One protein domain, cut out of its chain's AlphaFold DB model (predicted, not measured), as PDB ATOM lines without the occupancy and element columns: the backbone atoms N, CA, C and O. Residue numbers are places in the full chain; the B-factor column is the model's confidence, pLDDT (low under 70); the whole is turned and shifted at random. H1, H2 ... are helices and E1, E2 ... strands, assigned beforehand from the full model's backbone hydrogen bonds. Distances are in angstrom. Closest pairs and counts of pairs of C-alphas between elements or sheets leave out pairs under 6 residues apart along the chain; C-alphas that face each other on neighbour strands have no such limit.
ATOM      1  N   GLU A   6      59.738 179.600 148.040       91.62
ATOM      2  CA  GLU A   6      59.294 180.922 147.596       91.62
ATOM      3  C   GLU A   6      60.340 182.002 147.901       91.62
ATOM      4  O   GLU A   6      60.598 182.879 147.077       91.62
ATOM      5  N   GLU A   7      61.012 181.935 149.053       93.00
ATOM      6  CA  GLU A   7      62.141 182.825 149.338       93.00
ATOM      7  C   GLU A   7      63.278 182.591 148.342       93.00
ATOM      8  O   GLU A   7      63.799 183.551 147.776       93.00
ATOM      9  N   ILE A   8      63.627 181.333 148.063       94.25
ATOM     10  CA  ILE A   8      64.697 180.999 147.112       94.25
ATOM     11  C   ILE A   8      64.349 181.455 145.701       94.25
ATOM     12  O   ILE A   8      65.210 182.003 145.019       94.25
ATOM     13  N   LYS A   9      63.093 181.305 145.281       94.19
ATOM     14  CA  LYS A   9      62.605 181.827 144.007       94.19
ATOM     15  C   LYS A   9      62.774 183.340 143.915       94.19
ATOM     16  O   LYS A   9      63.319 183.828 142.930       94.19
ATOM     17  N   ASN A  10      62.420 184.070 144.971       92.81
ATOM     18  CA  ASN A  10      62.647 185.514 145.029       92.81
ATOM     19  C   ASN A  10      64.141 185.872 144.932       92.81
ATOM     20  O   ASN A  10      64.489 186.803 144.208       92.81
ATOM     21  N   TYR A  11      65.036 185.132 145.600       90.56
ATOM     22  CA  TYR A  11      66.487 185.309 145.440       90.56
ATOM     23  C   TYR A  11      66.938 185.021 144.002       90.56
ATOM     24  O   TYR A  11      67.635 185.835 143.398       90.56
ATOM     25  N   PHE A  12      66.529 183.887 143.437       95.12
ATOM     26  CA  PHE A  12      66.900 183.471 142.089       95.12
ATOM     27  C   PHE A  12      66.485 184.517 141.046       95.12
ATOM     28  O   PHE A  12      67.318 184.969 140.254       95.12
ATOM     29  N   ASP A  13      65.232 184.971 141.097       95.00
ATOM     30  CA  ASP A  13      64.700 185.984 140.188       95.00
ATOM     31  C   ASP A  13      65.372 187.342 140.393       95.00
ATOM     32  O   ASP A  13      65.718 188.013 139.416       95.00
ATOM     33  N   LEU A  14      65.594 187.754 141.644       93.56
ATOM     34  CA  LEU A  14      66.247 189.024 141.954       93.56
ATOM     35  C   LEU A  14      67.639 189.092 141.322       93.56
ATOM     36  O   LEU A  14      67.934 190.040 140.595       93.56
ATOM     37  N   TYR A  15      68.488 188.092 141.568       94.00
ATOM     38  CA  TYR A  15      69.878 188.118 141.108       94.00
ATOM     39  C   TYR A  15      70.007 187.863 139.605       94.00
ATOM     40  O   TYR A  15      70.874 188.451 138.961       94.00
ATOM     41  N   ASN A  16      69.104 187.095 138.995       92.69
ATOM     42  CA  ASN A  16      69.088 186.949 137.539       92.69
ATOM     43  C   ASN A  16      68.605 188.210 136.808       92.69
ATOM     44  O   ASN A  16      69.040 188.461 135.682       92.69
ATOM     45  N   ASN A  17      67.772 189.040 137.442       90.25
ATOM     46  CA  ASN A  17      67.234 190.260 136.835       90.25
ATOM     47  C   ASN A  17      68.046 191.536 137.116       90.25
ATOM     48  O   ASN A  17      67.688 192.594 136.594       90.25
ATOM     49  N   LYS A  18      69.155 191.463 137.866       85.19
ATOM     50  CA  LYS A  18      70.091 192.585 138.071       85.19
ATOM     51  C   LYS A  18      70.848 192.944 136.785       85.19
ATOM     52  O   LYS A  18      72.021 192.627 136.619       85.19
ATOM     53  N   LYS A  19      70.171 193.604 135.843       72.56
ATOM     54  CA  LYS A  19      70.758 194.027 134.558       72.56
ATOM     55  C   LYS A  19      71.567 195.320 134.666       72.56
ATOM     56  O   LYS A  19      72.544 195.476 133.942       72.56
ATOM     57  N   ASP A  20      71.194 196.205 135.589       76.06
ATOM     58  CA  ASP A  20      71.811 197.532 135.728       76.06
ATOM     59  C   ASP A  20      73.207 197.495 136.385       76.06
ATOM     60  O   ASP A  20      73.980 198.439 136.243       76.06
ATOM     61  N   GLU A  21      73.555 196.396 137.065       78.88
ATOM     62  CA  GLU A  21      74.858 196.182 137.724       78.88
ATOM     63  C   GLU A  21      75.861 195.406 136.837       78.88
ATOM     64  O   GLU A  21      77.010 195.207 137.230       78.88
ATOM     65  N   GLY A  22      75.454 195.010 135.623       85.75
ATOM     66  CA  GLY A  22      76.223 194.127 134.740       85.75
ATOM     67  C   GLY A  22      76.057 192.642 135.089       85.75
ATOM     68  O   GLY A  22      75.721 192.283 136.212       85.75
ATOM     69  N   GLN A  23      76.269 191.765 134.102       90.38
ATOM     70  CA  GLN A  23      76.191 190.318 134.320       90.38
ATOM     71  C   GLN A  23      77.452 189.794 135.023       90.38
ATOM     72  O   GLN A  23      78.570 190.176 134.681       90.38
ATOM     73  N   THR A  24      77.253 188.882 135.968       92.75
ATOM     74  CA  THR A  24      78.286 188.104 136.667       92.75
ATOM     75  C   THR A  24      78.272 186.648 136.189       92.75
ATOM     76  O   THR A  24      77.387 186.260 135.421       92.75
ATOM     77  N   HIS A  25      79.259 185.843 136.599       93.81
ATOM     78  CA  HIS A  25      79.290 184.429 136.232       93.81
ATOM     79  C   HIS A  25      78.200 183.621 136.951       93.81
ATOM     80  O   HIS A  25      77.617 184.032 137.957       93.81
ATOM     81  N   ASN A  26      77.949 182.439 136.407       96.06
ATOM     82  CA  ASN A  26      77.104 181.397 136.960       96.06
ATOM     83  C   ASN A  26      77.771 180.042 136.699       96.06
ATOM     84  O   ASN A  26      78.802 179.966 136.028       96.06
ATOM     85  N   HIS A  27      77.188 178.975 137.233       97.75
ATOM     86  CA  HIS A  27      77.700 177.629 137.028       97.75
ATOM     87  C   HIS A  27      76.623 176.712 136.476       97.75
ATOM     88  O   HIS A  27      75.491 176.693 136.958       97.75
ATOM     89  N   GLU A  28      76.997 175.893 135.501       98.19
ATOM     90  CA  GLU A  28      76.218 174.717 135.137       98.19
ATOM     91  C   GLU A  28      76.229 173.713 136.294       98.19
ATOM     92  O   GLU A  28      77.190 173.620 137.062       98.19
ATOM     93  N   PHE A  29      75.173 172.923 136.416       98.69
ATOM     94  CA  PHE A  29      75.138 171.795 137.331       98.69
ATOM     95  C   PHE A  29      74.286 170.664 136.772       98.69
ATOM     96  O   PHE A  29      73.371 170.866 135.971       98.69
ATOM     97  N   LEU A  30      74.578 169.462 137.247       98.50
ATOM     98  CA  LEU A  30      73.738 168.288 137.089       98.50
ATOM     99  C   LEU A  30      73.861 167.421 138.336       98.50
ATOM    100  O   LEU A  30      74.896 167.418 139.004       98.50
ATOM    101  N   GLY A  31      72.811 166.683 138.645       98.19
ATOM    102  CA  GLY A  31      72.774 165.856 139.833       98.19
ATOM    103  C   GLY A  31      71.725 164.766 139.750       98.19
ATOM    104  O   GLY A  31      70.932 164.678 138.809       98.19
ATOM    105  N   SER A  32      71.773 163.916 140.764       98.44
ATOM    106  CA  SER A  32      70.770 162.909 141.052       98.44
ATOM    107  C   SER A  32      70.391 163.043 142.511       98.44
ATOM    108  O   SER A  32      71.241 163.329 143.359       98.44
ATOM    109  N   THR A  33      69.128 162.794 142.809       98.56
ATOM    110  CA  THR A  33      68.698 162.587 144.180       98.56
ATOM    111  C   THR A  33      69.162 161.215 144.685       98.56
ATOM    112  O   THR A  33      69.579 160.351 143.903       98.56
ATOM    113  N   MET A  34      69.173 161.046 146.005       98.25
ATOM    114  CA  MET A  34      69.331 159.754 146.673       98.25
ATOM    115  C   MET A  34      68.028 158.950 146.577       98.25
ATOM    116  O   MET A  34      66.969 159.537 146.360       98.25
ATOM    117  N   LEU A  35      68.111 157.633 146.787       97.94
ATOM    118  CA  LEU A  35      66.928 156.775 146.839       97.94
ATOM    119  C   LEU A  35      65.990 157.198 147.975       97.94
ATOM    120  O   LEU A  35      66.450 157.454 149.094       97.94
ATOM    121  N   ALA A  36      64.707 157.290 147.653       96.56
ATOM    122  CA  ALA A  36      63.602 157.405 148.593       96.56
ATOM    123  C   ALA A  36      62.317 156.904 147.914       96.56
ATOM    124  O   ALA A  36      62.262 156.819 146.687       96.56
ATOM    125  N   GLY A  37      61.310 156.613 148.725       91.94
ATOM    126  CA  GLY A  37      59.951 156.252 148.334       91.94
ATOM    127  C   GLY A  37      59.088 156.148 149.594       91.94
ATOM    128  O   GLY A  37      59.618 156.185 150.714       91.94
ATOM    129  N   GLU A  38      57.769 156.026 149.447       88.75
ATOM    130  CA  GLU A  38      56.885 155.753 150.593       88.75
ATOM    131  C   GLU A  38      57.204 154.379 151.217       88.75
ATOM    132  O   GLU A  38      57.165 154.191 152.444       88.75
ATOM    133  N   HIS A  39      57.565 153.415 150.365       88.69
ATOM    134  CA  HIS A  39      57.906 152.037 150.706       88.69
ATOM    135  C   HIS A  39      59.176 151.571 149.975       88.69
ATOM    136  O   HIS A  39      59.468 152.030 148.878       88.69
ATOM    137  N   GLU A  40      59.910 150.604 150.544       84.81
ATOM    138  CA  GLU A  40      61.179 150.107 149.966       84.81
ATOM    139  C   GLU A  40      61.032 149.552 148.533       84.81
ATOM    140  O   GLU A  40      61.985 149.572 147.759       84.81
ATOM    141  N   GLU A  41      59.853 149.038 148.167       89.38
ATOM    142  CA  GLU A  41      59.573 148.530 146.813       89.38
ATOM    143  C   GLU A  41      59.369 149.651 145.777       89.38
ATOM    144  O   GLU A  41      59.410 149.387 144.577       89.38
ATOM    145  N   GLU A  42      59.189 150.886 146.243       90.44
ATOM    146  CA  GLU A  42      58.968 152.098 145.451       90.44
ATOM    147  C   GLU A  42      60.183 153.037 145.505       90.44
ATOM    148  O   GLU A  42      60.120 154.151 144.996       90.44
ATOM    149  N   ASP A  43      61.303 152.605 146.101       95.44
ATOM    150  CA  ASP A  43      62.535 153.390 146.157       95.44
ATOM    151  C   ASP A  43      63.021 153.736 144.744       95.44
ATOM    152  O   ASP A  43      63.409 152.872 143.949       95.44
ATOM    153  N   HIS A  44      63.084 155.028 144.452       97.12
ATOM    154  CA  HIS A  44      63.576 155.539 143.180       97.12
ATOM    155  C   HIS A  44      64.394 156.815 143.390       97.12
ATOM    156  O   HIS A  44      64.629 157.280 144.509       97.12
ATOM    157  N   ASN A  45      64.933 157.352 142.302       97.69
ATOM    158  CA  ASN A  45      65.640 158.620 142.294       97.69
ATOM    159  C   ASN A  45      65.191 159.466 141.110       97.69
ATOM    160  O   ASN A  45      64.687 158.962 140.110       97.69
ATOM    161  N   HIS A  46      65.505 160.750 141.194       98.38
ATOM    162  CA  HIS A  46      65.315 161.692 140.113       98.38
ATOM    163  C   HIS A  46      66.632 162.334 139.695       98.38
ATOM    164  O   HIS A  46      67.590 162.436 140.469       98.38
ATOM    165  N   ARG A  47      66.679 162.816 138.459       98.38
ATOM    166  CA  ARG A  47      67.799 163.547 137.866       98.38
ATOM    167  C   ARG A  47      67.415 165.002 137.663       98.38
ATOM    168  O   ARG A  47      66.266 165.335 137.407       98.38
ATOM    169  N   PHE A  48      68.397 165.887 137.720       98.69
ATOM    170  CA  PHE A  48      68.190 167.306 137.450       98.69
ATOM    171  C   PHE A  48      69.442 167.922 136.830       98.69
ATOM    172  O   PHE A  48      70.558 167.433 137.020       98.69
ATOM    173  N   ALA A  49      69.253 168.999 136.073       98.62
ATOM    174  CA  ALA A  49      70.331 169.796 135.505       98.62
ATOM    175  C   ALA A  49      69.862 171.234 135.280       98.62
ATOM    176  O   ALA A  49      68.678 171.479 135.051       98.62
ATOM    177  N   GLY A  50      70.789 172.181 135.331       98.31
ATOM    178  CA  GLY A  50      70.468 173.590 135.161       98.31
ATOM    179  C   GLY A  50      71.692 174.485 135.254       98.31
ATOM    180  O   GLY A  50      72.832 174.034 135.143       98.31
ATOM    181  N   VAL A  51      71.428 175.774 135.452       98.12
ATOM    182  CA  VAL A  51      72.443 176.806 135.656       98.12
ATOM    183  C   VAL A  51      72.055 177.615 136.885       98.12
ATOM    184  O   VAL A  51      70.872 177.896 137.099       98.12
ATOM    185  N   THR A  52      73.029 177.943 137.728       98.38
ATOM    186  CA  THR A  52      72.797 178.737 138.936       98.38
ATOM    187  C   THR A  52      72.384 180.177 138.606       98.38
ATOM    188  O   THR A  52      72.515 180.648 137.472       98.38
ATOM    189  N   SER A  53      71.894 180.908 139.610       97.56
ATOM    190  CA  SER A  53      71.740 182.357 139.504       97.56
ATOM    191  C   SER A  53      73.084 183.057 139.301       97.56
ATOM    192  O   SER A  53      74.155 182.482 139.493       97.56
ATOM    193  N   GLN A  54      73.028 184.355 139.030       96.06
ATOM    194  CA  GLN A  54      74.172 185.250 139.207       96.06
ATOM    195  C   GLN A  54      74.695 185.280 140.657       96.06
ATOM    196  O   GLN A  54      74.015 184.829 141.586       96.06
ATOM    197  N   VAL A  55      75.897 185.834 140.828       95.31
ATOM    198  CA  VAL A  55      76.645 185.931 142.091       95.31
ATOM    199  C   VAL A  55      75.839 186.619 143.199       95.31
ATOM    200  O   VAL A  55      75.392 187.759 143.052       95.31
ATOM    201  N   ILE A  56      75.756 185.961 144.357       95.31
ATOM    202  CA  ILE A  56      75.255 186.511 145.622       95.31
ATOM    203  C   ILE A  56      76.450 186.667 146.565       95.31
ATOM    204  O   ILE A  56      77.082 185.683 146.941       95.31
ATOM    205  N   LYS A  57      76.792 187.904 146.944       94.69
ATOM    206  CA  LYS A  57      77.936 188.166 147.834       94.69
ATOM    207  C   LYS A  57      77.694 187.589 149.232       94.69
ATOM    208  O   LYS A  57      76.649 187.855 149.820       94.69
ATOM    209  N   ASP A  58      78.688 186.875 149.757       95.06
ATOM    210  CA  ASP A  58      78.666 186.284 151.098       95.06
ATOM    211  C   ASP A  58      80.059 186.383 151.744       95.06
ATOM    212  O   ASP A  58      80.966 185.597 151.459       95.06
ATOM    213  N   GLY A  59      80.254 187.416 152.569       94.69
ATOM    214  CA  GLY A  59      81.552 187.732 153.170       94.69
ATOM    215  C   GLY A  59      82.654 187.952 152.127       94.69
ATOM    216  O   GLY A  59      82.484 188.734 151.191       94.69
ATOM    217  N   ASP A  60      83.775 187.247 152.300       94.00
ATOM    218  CA  ASP A  60      84.928 187.257 151.386       94.00
ATOM    219  C   ASP A  60      84.772 186.268 150.208       94.00
ATOM    220  O   ASP A  60      85.703 186.065 149.431       94.00
ATOM    221  N   SER A  61      83.605 185.630 150.075       95.94
ATOM    222  CA  SER A  61      83.272 184.673 149.017       95.94
ATOM    223  C   SER A  61      81.956 185.068 148.330       95.94
ATOM    224  O   SER A  61      81.515 186.226 148.352       95.94
ATOM    225  N   HIS A  62      81.334 184.111 147.654       96.62
ATOM    226  CA  HIS A  62      79.991 184.235 147.121       96.62
ATOM    227  C   HIS A  62      79.304 182.874 147.038       96.62
ATOM    228  O   HIS A  62      79.935 181.821 147.141       96.62
ATOM    229  N   VAL A  63      77.994 182.928 146.846       97.62
ATOM    230  CA  VAL A  63      77.108 181.783 146.653       97.62
ATOM    231  C   VAL A  63      76.186 182.049 145.467       97.62
ATOM    232  O   VAL A  63      76.131 183.163 144.938       97.62
ATOM    233  N   HIS A  64      75.427 181.035 145.072       97.69
ATOM    234  CA  HIS A  64      74.383 181.167 144.065       97.69
ATOM    235  C   HIS A  64      73.070 180.561 144.553       97.69
ATOM    236  O   HIS A  64      73.061 179.638 145.368       97.69
ATOM    237  N   ALA A  65      71.953 181.051 144.023       97.69
ATOM    238  CA  ALA A  65      70.658 180.404 144.162       97.69
ATOM    239  C   ALA A  65      70.444 179.390 143.034       97.69
ATOM    240  O   ALA A  65      70.846 179.606 141.888       97.69
ATOM    241  N   ILE A  66      69.774 178.292 143.356       98.06
ATOM    242  CA  ILE A  66      69.339 177.261 142.421       98.06
ATOM    243  C   ILE A  66      67.836 177.091 142.588       98.06
ATOM    244  O   ILE A  66      67.357 176.909 143.707       98.06
ATOM    245  N   LEU A  67      67.124 177.129 141.464       97.88
ATOM    246  CA  LEU A  67      65.720 176.760 141.362       97.88
ATOM    247  C   LEU A  67      65.548 175.872 140.126       97.88
ATOM    248  O   LEU A  67      65.817 176.316 139.009       97.88
ATOM    249  N   VAL A  68      65.161 174.613 140.322       97.88
ATOM    250  CA  VAL A  68      65.057 173.626 139.237       97.88
ATOM    251  C   VAL A  68      64.037 172.543 139.577       97.88
ATOM    252  O   VAL A  68      63.879 172.188 140.742       97.88
ATOM    253  N   SER A  69      63.370 171.997 138.565       98.06
ATOM    254  CA  SER A  69      62.558 170.784 138.698       98.06
ATOM    255  C   SER A  69      63.398 169.554 138.382       98.06
ATOM    256  O   SER A  69      64.282 169.592 137.520       98.06
ATOM    257  N   THR A  70      63.119 168.450 139.057       98.56
ATOM    258  CA  THR A  70      63.666 167.159 138.663       98.56
ATOM    259  C   THR A  70      62.984 166.630 137.401       98.56
ATOM    260  O   THR A  70      61.987 167.184 136.931       98.56
ATOM    261  N   ASP A  71      63.529 165.565 136.817       98.19
ATOM    262  CA  ASP A  71      62.819 164.796 135.804       98.19
ATOM    263  C   ASP A  71      61.561 164.139 136.383       98.19
ATOM    264  O   ASP A  71      61.403 163.989 137.595       98.19
ATOM    265  N   PHE A  72      60.653 163.783 135.479       97.50
ATOM    266  CA  PHE A  72      59.448 163.035 135.801       97.50
ATOM    267  C   PHE A  72      59.762 161.540 135.799       97.50
ATOM    268  O   PHE A  72      60.288 161.029 134.802       97.50
ATOM    269  N   TYR A  73      59.416 160.852 136.881       93.88
ATOM    270  CA  TYR A  73      59.534 159.403 137.012       93.88
ATOM    271  C   TYR A  73      58.206 158.831 137.504       93.88
ATOM    272  O   TYR A  73      57.654 159.322 138.480       93.88
ATOM    273  N   GLU A  74      57.721 157.816 136.785       86.88
ATOM    274  CA  GLU A  74      56.450 157.097 136.965       86.88
ATOM    275  C   GLU A  74      55.189 157.965 137.080       86.88
ATOM    276  O   GLU A  74      54.383 157.884 136.157       86.88
ATOM    277  N   ASP A  75      55.032 158.829 138.084       89.69
ATOM    278  CA  ASP A  75      53.880 159.731 138.214       89.69
ATOM    279  C   ASP A  75      54.173 161.102 138.861       89.69
ATOM    280  O   ASP A  75      53.288 161.963 138.892       89.69
ATOM    281  N   HIS A  76      55.406 161.374 139.303       96.19
ATOM    282  CA  HIS A  76      55.739 162.645 139.947       96.19
ATOM    283  C   HIS A  76      57.127 163.185 139.570       96.19
ATOM    284  O   HIS A  76      57.920 162.587 138.837       96.19
ATOM    285  N   HIS A  77      57.367 164.415 140.008       97.56
ATOM    286  CA  HIS A  77      58.654 165.097 139.994       97.56
ATOM    287  C   HIS A  77      58.684 166.029 141.201       97.56
ATOM    288  O   HIS A  77      57.636 166.423 141.709       97.56
ATOM    289  N   HIS A  78      59.873 166.445 141.616       97.50
ATOM    290  CA  HIS A  78      60.008 167.406 142.698       97.50
ATOM    291  C   HIS A  78      60.645 168.708 142.226       97.50
ATOM    292  O   HIS A  78      61.270 168.794 141.165       97.50
ATOM    293  N   GLU A  79      60.546 169.733 143.063       97.44
ATOM    294  CA  GLU A  79      61.285 170.974 142.904       97.44
ATOM    295  C   GLU A  79      62.470 171.018 143.877       97.44
ATOM    296  O   GLU A  79      62.437 170.482 144.989       97.44
ATOM    297  N   ILE A  80      63.539 171.684 143.456       97.69
ATOM    298  CA  ILE A  80      64.726 171.968 144.253       97.69
ATOM    299  C   ILE A  80      64.896 173.481 144.299       97.69
ATOM    300  O   ILE A  80      65.142 174.117 143.275       97.69
ATOM    301  N   GLY A  81      64.810 174.035 145.505       97.56
ATOM    302  CA  GLY A  81      65.259 175.382 145.827       97.56
ATOM    303  C   GLY A  81      66.404 175.298 146.829       97.56
ATOM    304  O   GLY A  81      66.202 174.799 147.934       97.56
ATOM    305  N   VAL A  82      67.602 175.776 146.479       97.50
ATOM    306  CA  VAL A  82      68.755 175.764 147.401       97.50
ATOM    307  C   VAL A  82      69.718 176.926 147.144       97.50
ATOM    308  O   VAL A  82      69.808 177.436 146.029       97.50
ATOM    309  N   ILE A  83      70.443 177.352 148.182       97.69
ATOM    310  CA  ILE A  83      71.607 178.239 148.059       97.69
ATOM    311  C   ILE A  83      72.862 177.374 148.141       97.69
ATOM    312  O   ILE A  83      72.973 176.529 149.028       97.69
ATOM    313  N   THR A  84      73.796 177.560 147.215       98.38
ATOM    314  CA  THR A  84      75.047 176.800 147.213       98.38
ATOM    315  C   THR A  84      75.903 177.107 148.444       98.38
ATOM    316  O   THR A  84      75.759 178.150 149.079       98.38
ATOM    317  N   GLY A  85      76.868 176.237 148.745       98.12
ATOM    318  CA  GLY A  85      77.980 176.592 149.627       98.12
ATOM    319  C   GLY A  85      78.885 177.679 149.022       98.12
ATOM    320  O   GLY A  85      78.713 178.038 147.849       98.12
ATOM    321  N   PRO A  86      79.856 178.201 149.798       97.69
ATOM    322  CA  PRO A  86      80.837 179.170 149.312       97.69
ATOM    323  C   PRO A  86      81.728 178.573 148.214       97.69
ATOM    324  O   PRO A  86      81.806 177.352 148.058       97.69
ATOM    325  N   ALA A  87      82.411 179.442 147.468       97.69
ATOM    326  CA  ALA A  87      83.349 179.041 146.423       97.69
ATOM    327  C   ALA A  87      84.477 178.150 146.977       97.69
ATOM    328  O   ALA A  87      85.111 178.473 147.986       97.69
ATOM    329  N   ILE A  88      84.743 177.036 146.292       97.56
ATOM    330  CA  ILE A  88      85.827 176.094 146.590       97.56
ATOM    331  C   ILE A  88      86.803 176.097 145.418       97.56
ATOM    332  O   ILE A  88      86.487 175.603 144.335       97.56
ATOM    333  N   GLU A  89      88.000 176.632 145.651       94.94
ATOM    334  CA  GLU A  89      89.067 176.704 144.653       94.94
ATOM    335  C   GLU A  89      89.474 175.315 144.144       94.94
ATOM    336  O   GLU A  89      89.787 174.409 144.921       94.94
ATOM    337  N   VAL A  90      89.543 175.176 142.821       94.31
ATOM    338  CA  VAL A  90      90.027 173.970 142.125       94.31
ATOM    339  C   VAL A  90      91.334 174.213 141.360       94.31
ATOM    340  O   VAL A  90      91.836 173.311 140.691       94.31
ATOM    341  N   GLY A  91      91.920 175.407 141.498       89.88
ATOM    342  CA  GLY A  91      93.192 175.793 140.886       89.88
ATOM    343  C   GLY A  91      93.033 176.776 139.728       89.88
ATOM    344  O   GLY A  91      91.946 176.982 139.201       89.88
ATOM    345  N   ASP A  92      94.136 177.430 139.357       87.94
ATOM    346  CA  ASP A  92      94.204 178.428 138.278       87.94
ATOM    347  C   ASP A  92      93.223 179.616 138.397       87.94
ATOM    348  O   ASP A  92      93.033 180.361 137.437       87.94
ATOM    349  N   GLY A  93      92.696 179.871 139.600       88.25
ATOM    350  CA  GLY A  93      91.704 180.919 139.862       88.25
ATOM    351  C   GLY A  93      90.293 180.542 139.411       88.25
ATOM    352  O   GLY A  93      89.566 181.419 138.956       88.25
ATOM    353  N   LYS A  94      89.963 179.248 139.478       91.75
ATOM    354  CA  LYS A  94      88.648 178.679 139.185       91.75
ATOM    355  C   LYS A  94      88.115 177.983 140.424       91.75
ATOM    356  O   LYS A  94      88.885 177.390 141.186       91.75
ATOM    357  N   HIS A  95      86.798 177.936 140.551       96.12
ATOM    358  CA  HIS A  95      86.131 177.274 141.664       96.12
ATOM    359  C   HIS A  95      84.880 176.508 141.231       96.12
ATOM    360  O   HIS A  95      84.407 176.581 140.093       96.12
ATOM    361  N   VAL A  96      84.372 175.734 142.182       98.12
ATOM    362  CA  VAL A  96      83.054 175.096 142.159       98.12
ATOM    363  C   VAL A  96      82.330 175.423 143.461       98.12
ATOM    364  O   VAL A  96      82.944 175.899 144.415       98.12
ATOM    365  N   HIS A  97      81.042 175.109 143.533       98.50
ATOM    366  CA  HIS A  97      80.275 175.176 144.772       98.50
ATOM    367  C   HIS A  97      79.702 173.807 145.113       98.50
ATOM    368  O   HIS A  97      79.146 173.125 144.252       98.50
ATOM    369  N   PHE A  98      79.812 173.415 146.380       98.38
ATOM    370  CA  PHE A  98      79.157 172.216 146.892       98.38
ATOM    371  C   PHE A  98      77.721 172.524 147.305       98.38
ATOM    372  O   PHE A  98      77.432 173.615 147.804       98.38
ATOM    373  N   VAL A  99      76.821 171.569 147.098       98.50
ATOM    374  CA  VAL A  99      75.393 171.734 147.349       98.50
ATOM    375  C   VAL A  99      74.842 170.455 147.963       98.50
ATOM    376  O   VAL A  99      75.028 169.365 147.427       98.50
ATOM    377  N   GLU A 100      74.121 170.598 149.066       97.88
ATOM    378  CA  GLU A 100      73.339 169.533 149.684       97.88
ATOM    379  C   GLU A 100      71.969 170.073 150.083       97.88
ATOM    380  O   GLU A 100      71.805 171.270 150.331       97.88
ATOM    381  N   GLY A 101      70.969 169.202 150.119       96.75
ATOM    382  CA  GLY A 101      69.618 169.614 150.462       96.75
ATOM    383  C   GLY A 101      68.597 168.505 150.289       96.75
ATOM    384  O   GLY A 101      68.932 167.319 150.222       96.75
ATOM    385  N   LYS A 102      67.336 168.924 150.246       97.38
ATOM    386  CA  LYS A 102      66.169 168.072 150.033       97.38
ATOM    387  C   LYS A 102      65.251 168.700 148.992       97.38
ATOM    388  O   LYS A 102      65.210 169.925 148.873       97.38
ATOM    389  N   THR A 103      64.553 167.866 148.241       97.81
ATOM    390  CA  THR A 103      63.507 168.301 147.318       97.81
ATOM    391  C   THR A 103      62.266 168.786 148.078       97.81
ATOM    392  O   THR A 103      62.171 168.642 149.302       97.81
ATOM    393  N   THR A 104      61.295 169.355 147.365       96.62
ATOM    394  CA  THR A 104      59.920 169.478 147.870       96.62
ATOM    395  C   THR A 104      59.318 168.103 148.157       96.62
ATOM    396  O   THR A 104      59.809 167.088 147.662       96.62
ATOM    397  N   ILE A 105      58.254 168.085 148.959       96.00
ATOM    398  CA  ILE A 105      57.441 166.883 149.147       96.00
ATOM    399  C   ILE A 105      56.464 166.786 147.975       96.00
ATOM    400  O   ILE A 105      55.736 167.746 147.723       96.00
ATOM    401  N   ASP A 106      56.472 165.649 147.294       94.25
ATOM    402  CA  ASP A 106      55.474 165.217 146.311       94.25
ATOM    403  C   ASP A 106      55.263 163.712 146.531       94.25
ATOM    404  O   ASP A 106      56.163 163.059 147.059       94.25
ATOM    405  N   ASP A 107      54.069 163.196 146.243       91.88
ATOM    406  CA  ASP A 107      53.727 161.782 146.488       91.88
ATOM    407  C   ASP A 107      54.141 161.266 147.897       91.88
ATOM    408  O   ASP A 107      54.847 160.279 148.052       91.88
ATOM    409  N   ASP A 108      53.815 162.056 148.933       94.31
ATOM    410  CA  ASP A 108      54.115 161.839 150.369       94.31
ATOM    411  C   ASP A 108      55.597 161.619 150.765       94.31
ATOM    412  O   ASP A 108      55.895 161.313 151.924       94.31
ATOM    413  N   HIS A 109      56.568 161.865 149.877       96.38
ATOM    414  CA  HIS A 109      57.993 161.765 150.217       96.38
ATOM    415  C   HIS A 109      58.854 162.882 149.609       96.38
ATOM    416  O   HIS A 109      58.400 163.773 148.896       96.38
ATOM    417  N   TYR A 110      60.128 162.907 149.999       97.31
ATOM    418  CA  TYR A 110      61.137 163.827 149.476       97.31
ATOM    419  C   TYR A 110      62.452 163.079 149.309       97.31
ATOM    420  O   TYR A 110      62.746 162.141 150.055       97.31
ATOM    421  N   HIS A 111      63.316 163.575 148.428       97.88
ATOM    422  CA  HIS A 111      64.658 163.036 148.291       97.88
ATOM    423  C   HIS A 111      65.708 163.991 148.830       97.88
ATOM    424  O   HIS A 111      65.633 165.209 148.666       97.88
ATOM    425  N   LYS A 112      66.759 163.423 149.422       98.31
ATOM    426  CA  LYS A 112      68.006 164.150 149.673       98.31
ATOM    427  C   LYS A 112      68.835 164.204 148.399       98.31
ATOM    428  O   LYS A 112      68.753 163.312 147.560       98.31
ATOM    429  N   PHE A 113      69.688 165.206 148.279       98.44
ATOM    430  CA  PHE A 113      70.667 165.279 147.201       98.44
ATOM    431  C   PHE A 113      71.981 165.864 147.699       98.44
ATOM    432  O   PHE A 113      72.029 166.591 148.694       98.44
ATOM    433  N   VAL A 114      73.047 165.548 146.970       98.50
ATOM    434  CA  VAL A 114      74.373 166.120 147.164       98.50
ATOM    435  C   VAL A 114      75.094 166.171 145.821       98.50
ATOM    436  O   VAL A 114      75.127 165.178 145.096       98.50
ATOM    437  N   PHE A 115      75.633 167.330 145.455       98.56
ATOM    438  CA  PHE A 115      76.370 167.515 144.205       98.56
ATOM    439  C   PHE A 115      77.330 168.706 144.297       98.56
ATOM    440  O   PHE A 115      77.348 169.450 145.277       98.56
ATOM    441  N   ALA A 116      78.139 168.884 143.258       98.62
ATOM    442  CA  ALA A 116      78.918 170.094 143.049       98.62
ATOM    443  C   ALA A 116      78.534 170.720 141.709       98.62
ATOM    444  O   ALA A 116      78.182 170.009 140.763       98.62
ATOM    445  N   THR A 117      78.611 172.043 141.624       98.75
ATOM    446  CA  THR A 117      78.516 172.732 140.339       98.75
ATOM    447  C   THR A 117      79.698 172.366 139.435       98.75
ATOM    448  O   THR A 117      80.732 171.868 139.891       98.75
TER     449      THR A 117
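This is residues 6 to 117 of the 129 residues of an uncharacterized protein of Thermoanaerobacterium xylanolyticum (strain ATCC 49914 / DSM 7097 / LX-11) (UniProt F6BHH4). Strands E8 and E9 of the largest sheet, with the hairpins E1-E2 and E5-E6, make a narrow, loosely closed barrel of six strands, and helix H1 packs outside it over E5 and E6. E7 pairs with E8 beyond E9 at one end, where the small hairpin E3-E4 also lies, and the long link of residues 33 to 46 reaches to the other end. The printed part has 112 residues, with one named helix and then nine named strands in the order H1 E1 E2 E3 E4 E5 E6 E7 E8 E9; the class is mostly strand. The sheet of three has the order E7 - E8 - E9, and it and the three two-stranded sheets are antiparallel. The whole is compact, with a radius of gyration of the C-alphas of 15.3 A, yet elongated in outline, spanning 49 by 30 by 20 A.

E8, residues 94 to 102, is the longest strand, 27.1 A from C-alpha 94 at (88.648, 178.679, 139.185) to C-alpha 102. E7 is residues 87 to 91, and E9 is residues 112 to 116, 14.1 A, ending at C-alpha 116 at (78.918, 170.094, 143.049). E5 is residues 65 to 69 and E6 residues 79 to 83; E1 is residues 28 to 32, 14.3 A, and E2 residues 47 to 51, 14.2 A. E3 is residues 56 to 58 and E4 residues 61 to 63. H1, residues 6 to 16, is 15.3 A long and begins at C-alpha 6 at (59.294, 180.922, 147.596).

E7, E8 and E9 form a meander, each strand the antiparallel neighbour of the one before. The pairing is staggered: E8 pairs with E7 over residues 94 to 97, with N 88 and O 96 at 2.8 A, and with E9 over residues 98 to 102, with N 99 and O 115 at 2.8 A. The closest C-alphas of E9 and E1 are those of Phe 115 and Gly 31, 5.9 A apart. In the hairpin E1 and E2, N 29 and O 50 are 2.9 A apart, within hydrogen-bond range. The closest C-alphas of E2 and E5, Phe 48 and Ser 69, are 6.7 A apart. In the hairpin E5 and E6, N 66 and O 82 are 2.8 A apart, within hydrogen-bond range. The closest C-alphas of E6 and E8, Val 82 and Gly 101, are 6.9 A apart. In the hairpin E3 and E4, N 56 and O 63 are 2.9 A apart, within hydrogen-bond range, and E4 runs on into E5 at 22 degrees. The closest C-alphas of H1 and E5 are those of Phe 12 and Ala 65, 5.3 A apart. In H1 every O i to N i+4 pair is within hydrogen-bond range.

The C-alphas farthest apart, of Asp 20 and Glu 41, are 51.7 A apart. The printed part has no cut. The links H1 to E1 and E1 to E2 are long. No printed residue is under pLDDT 70.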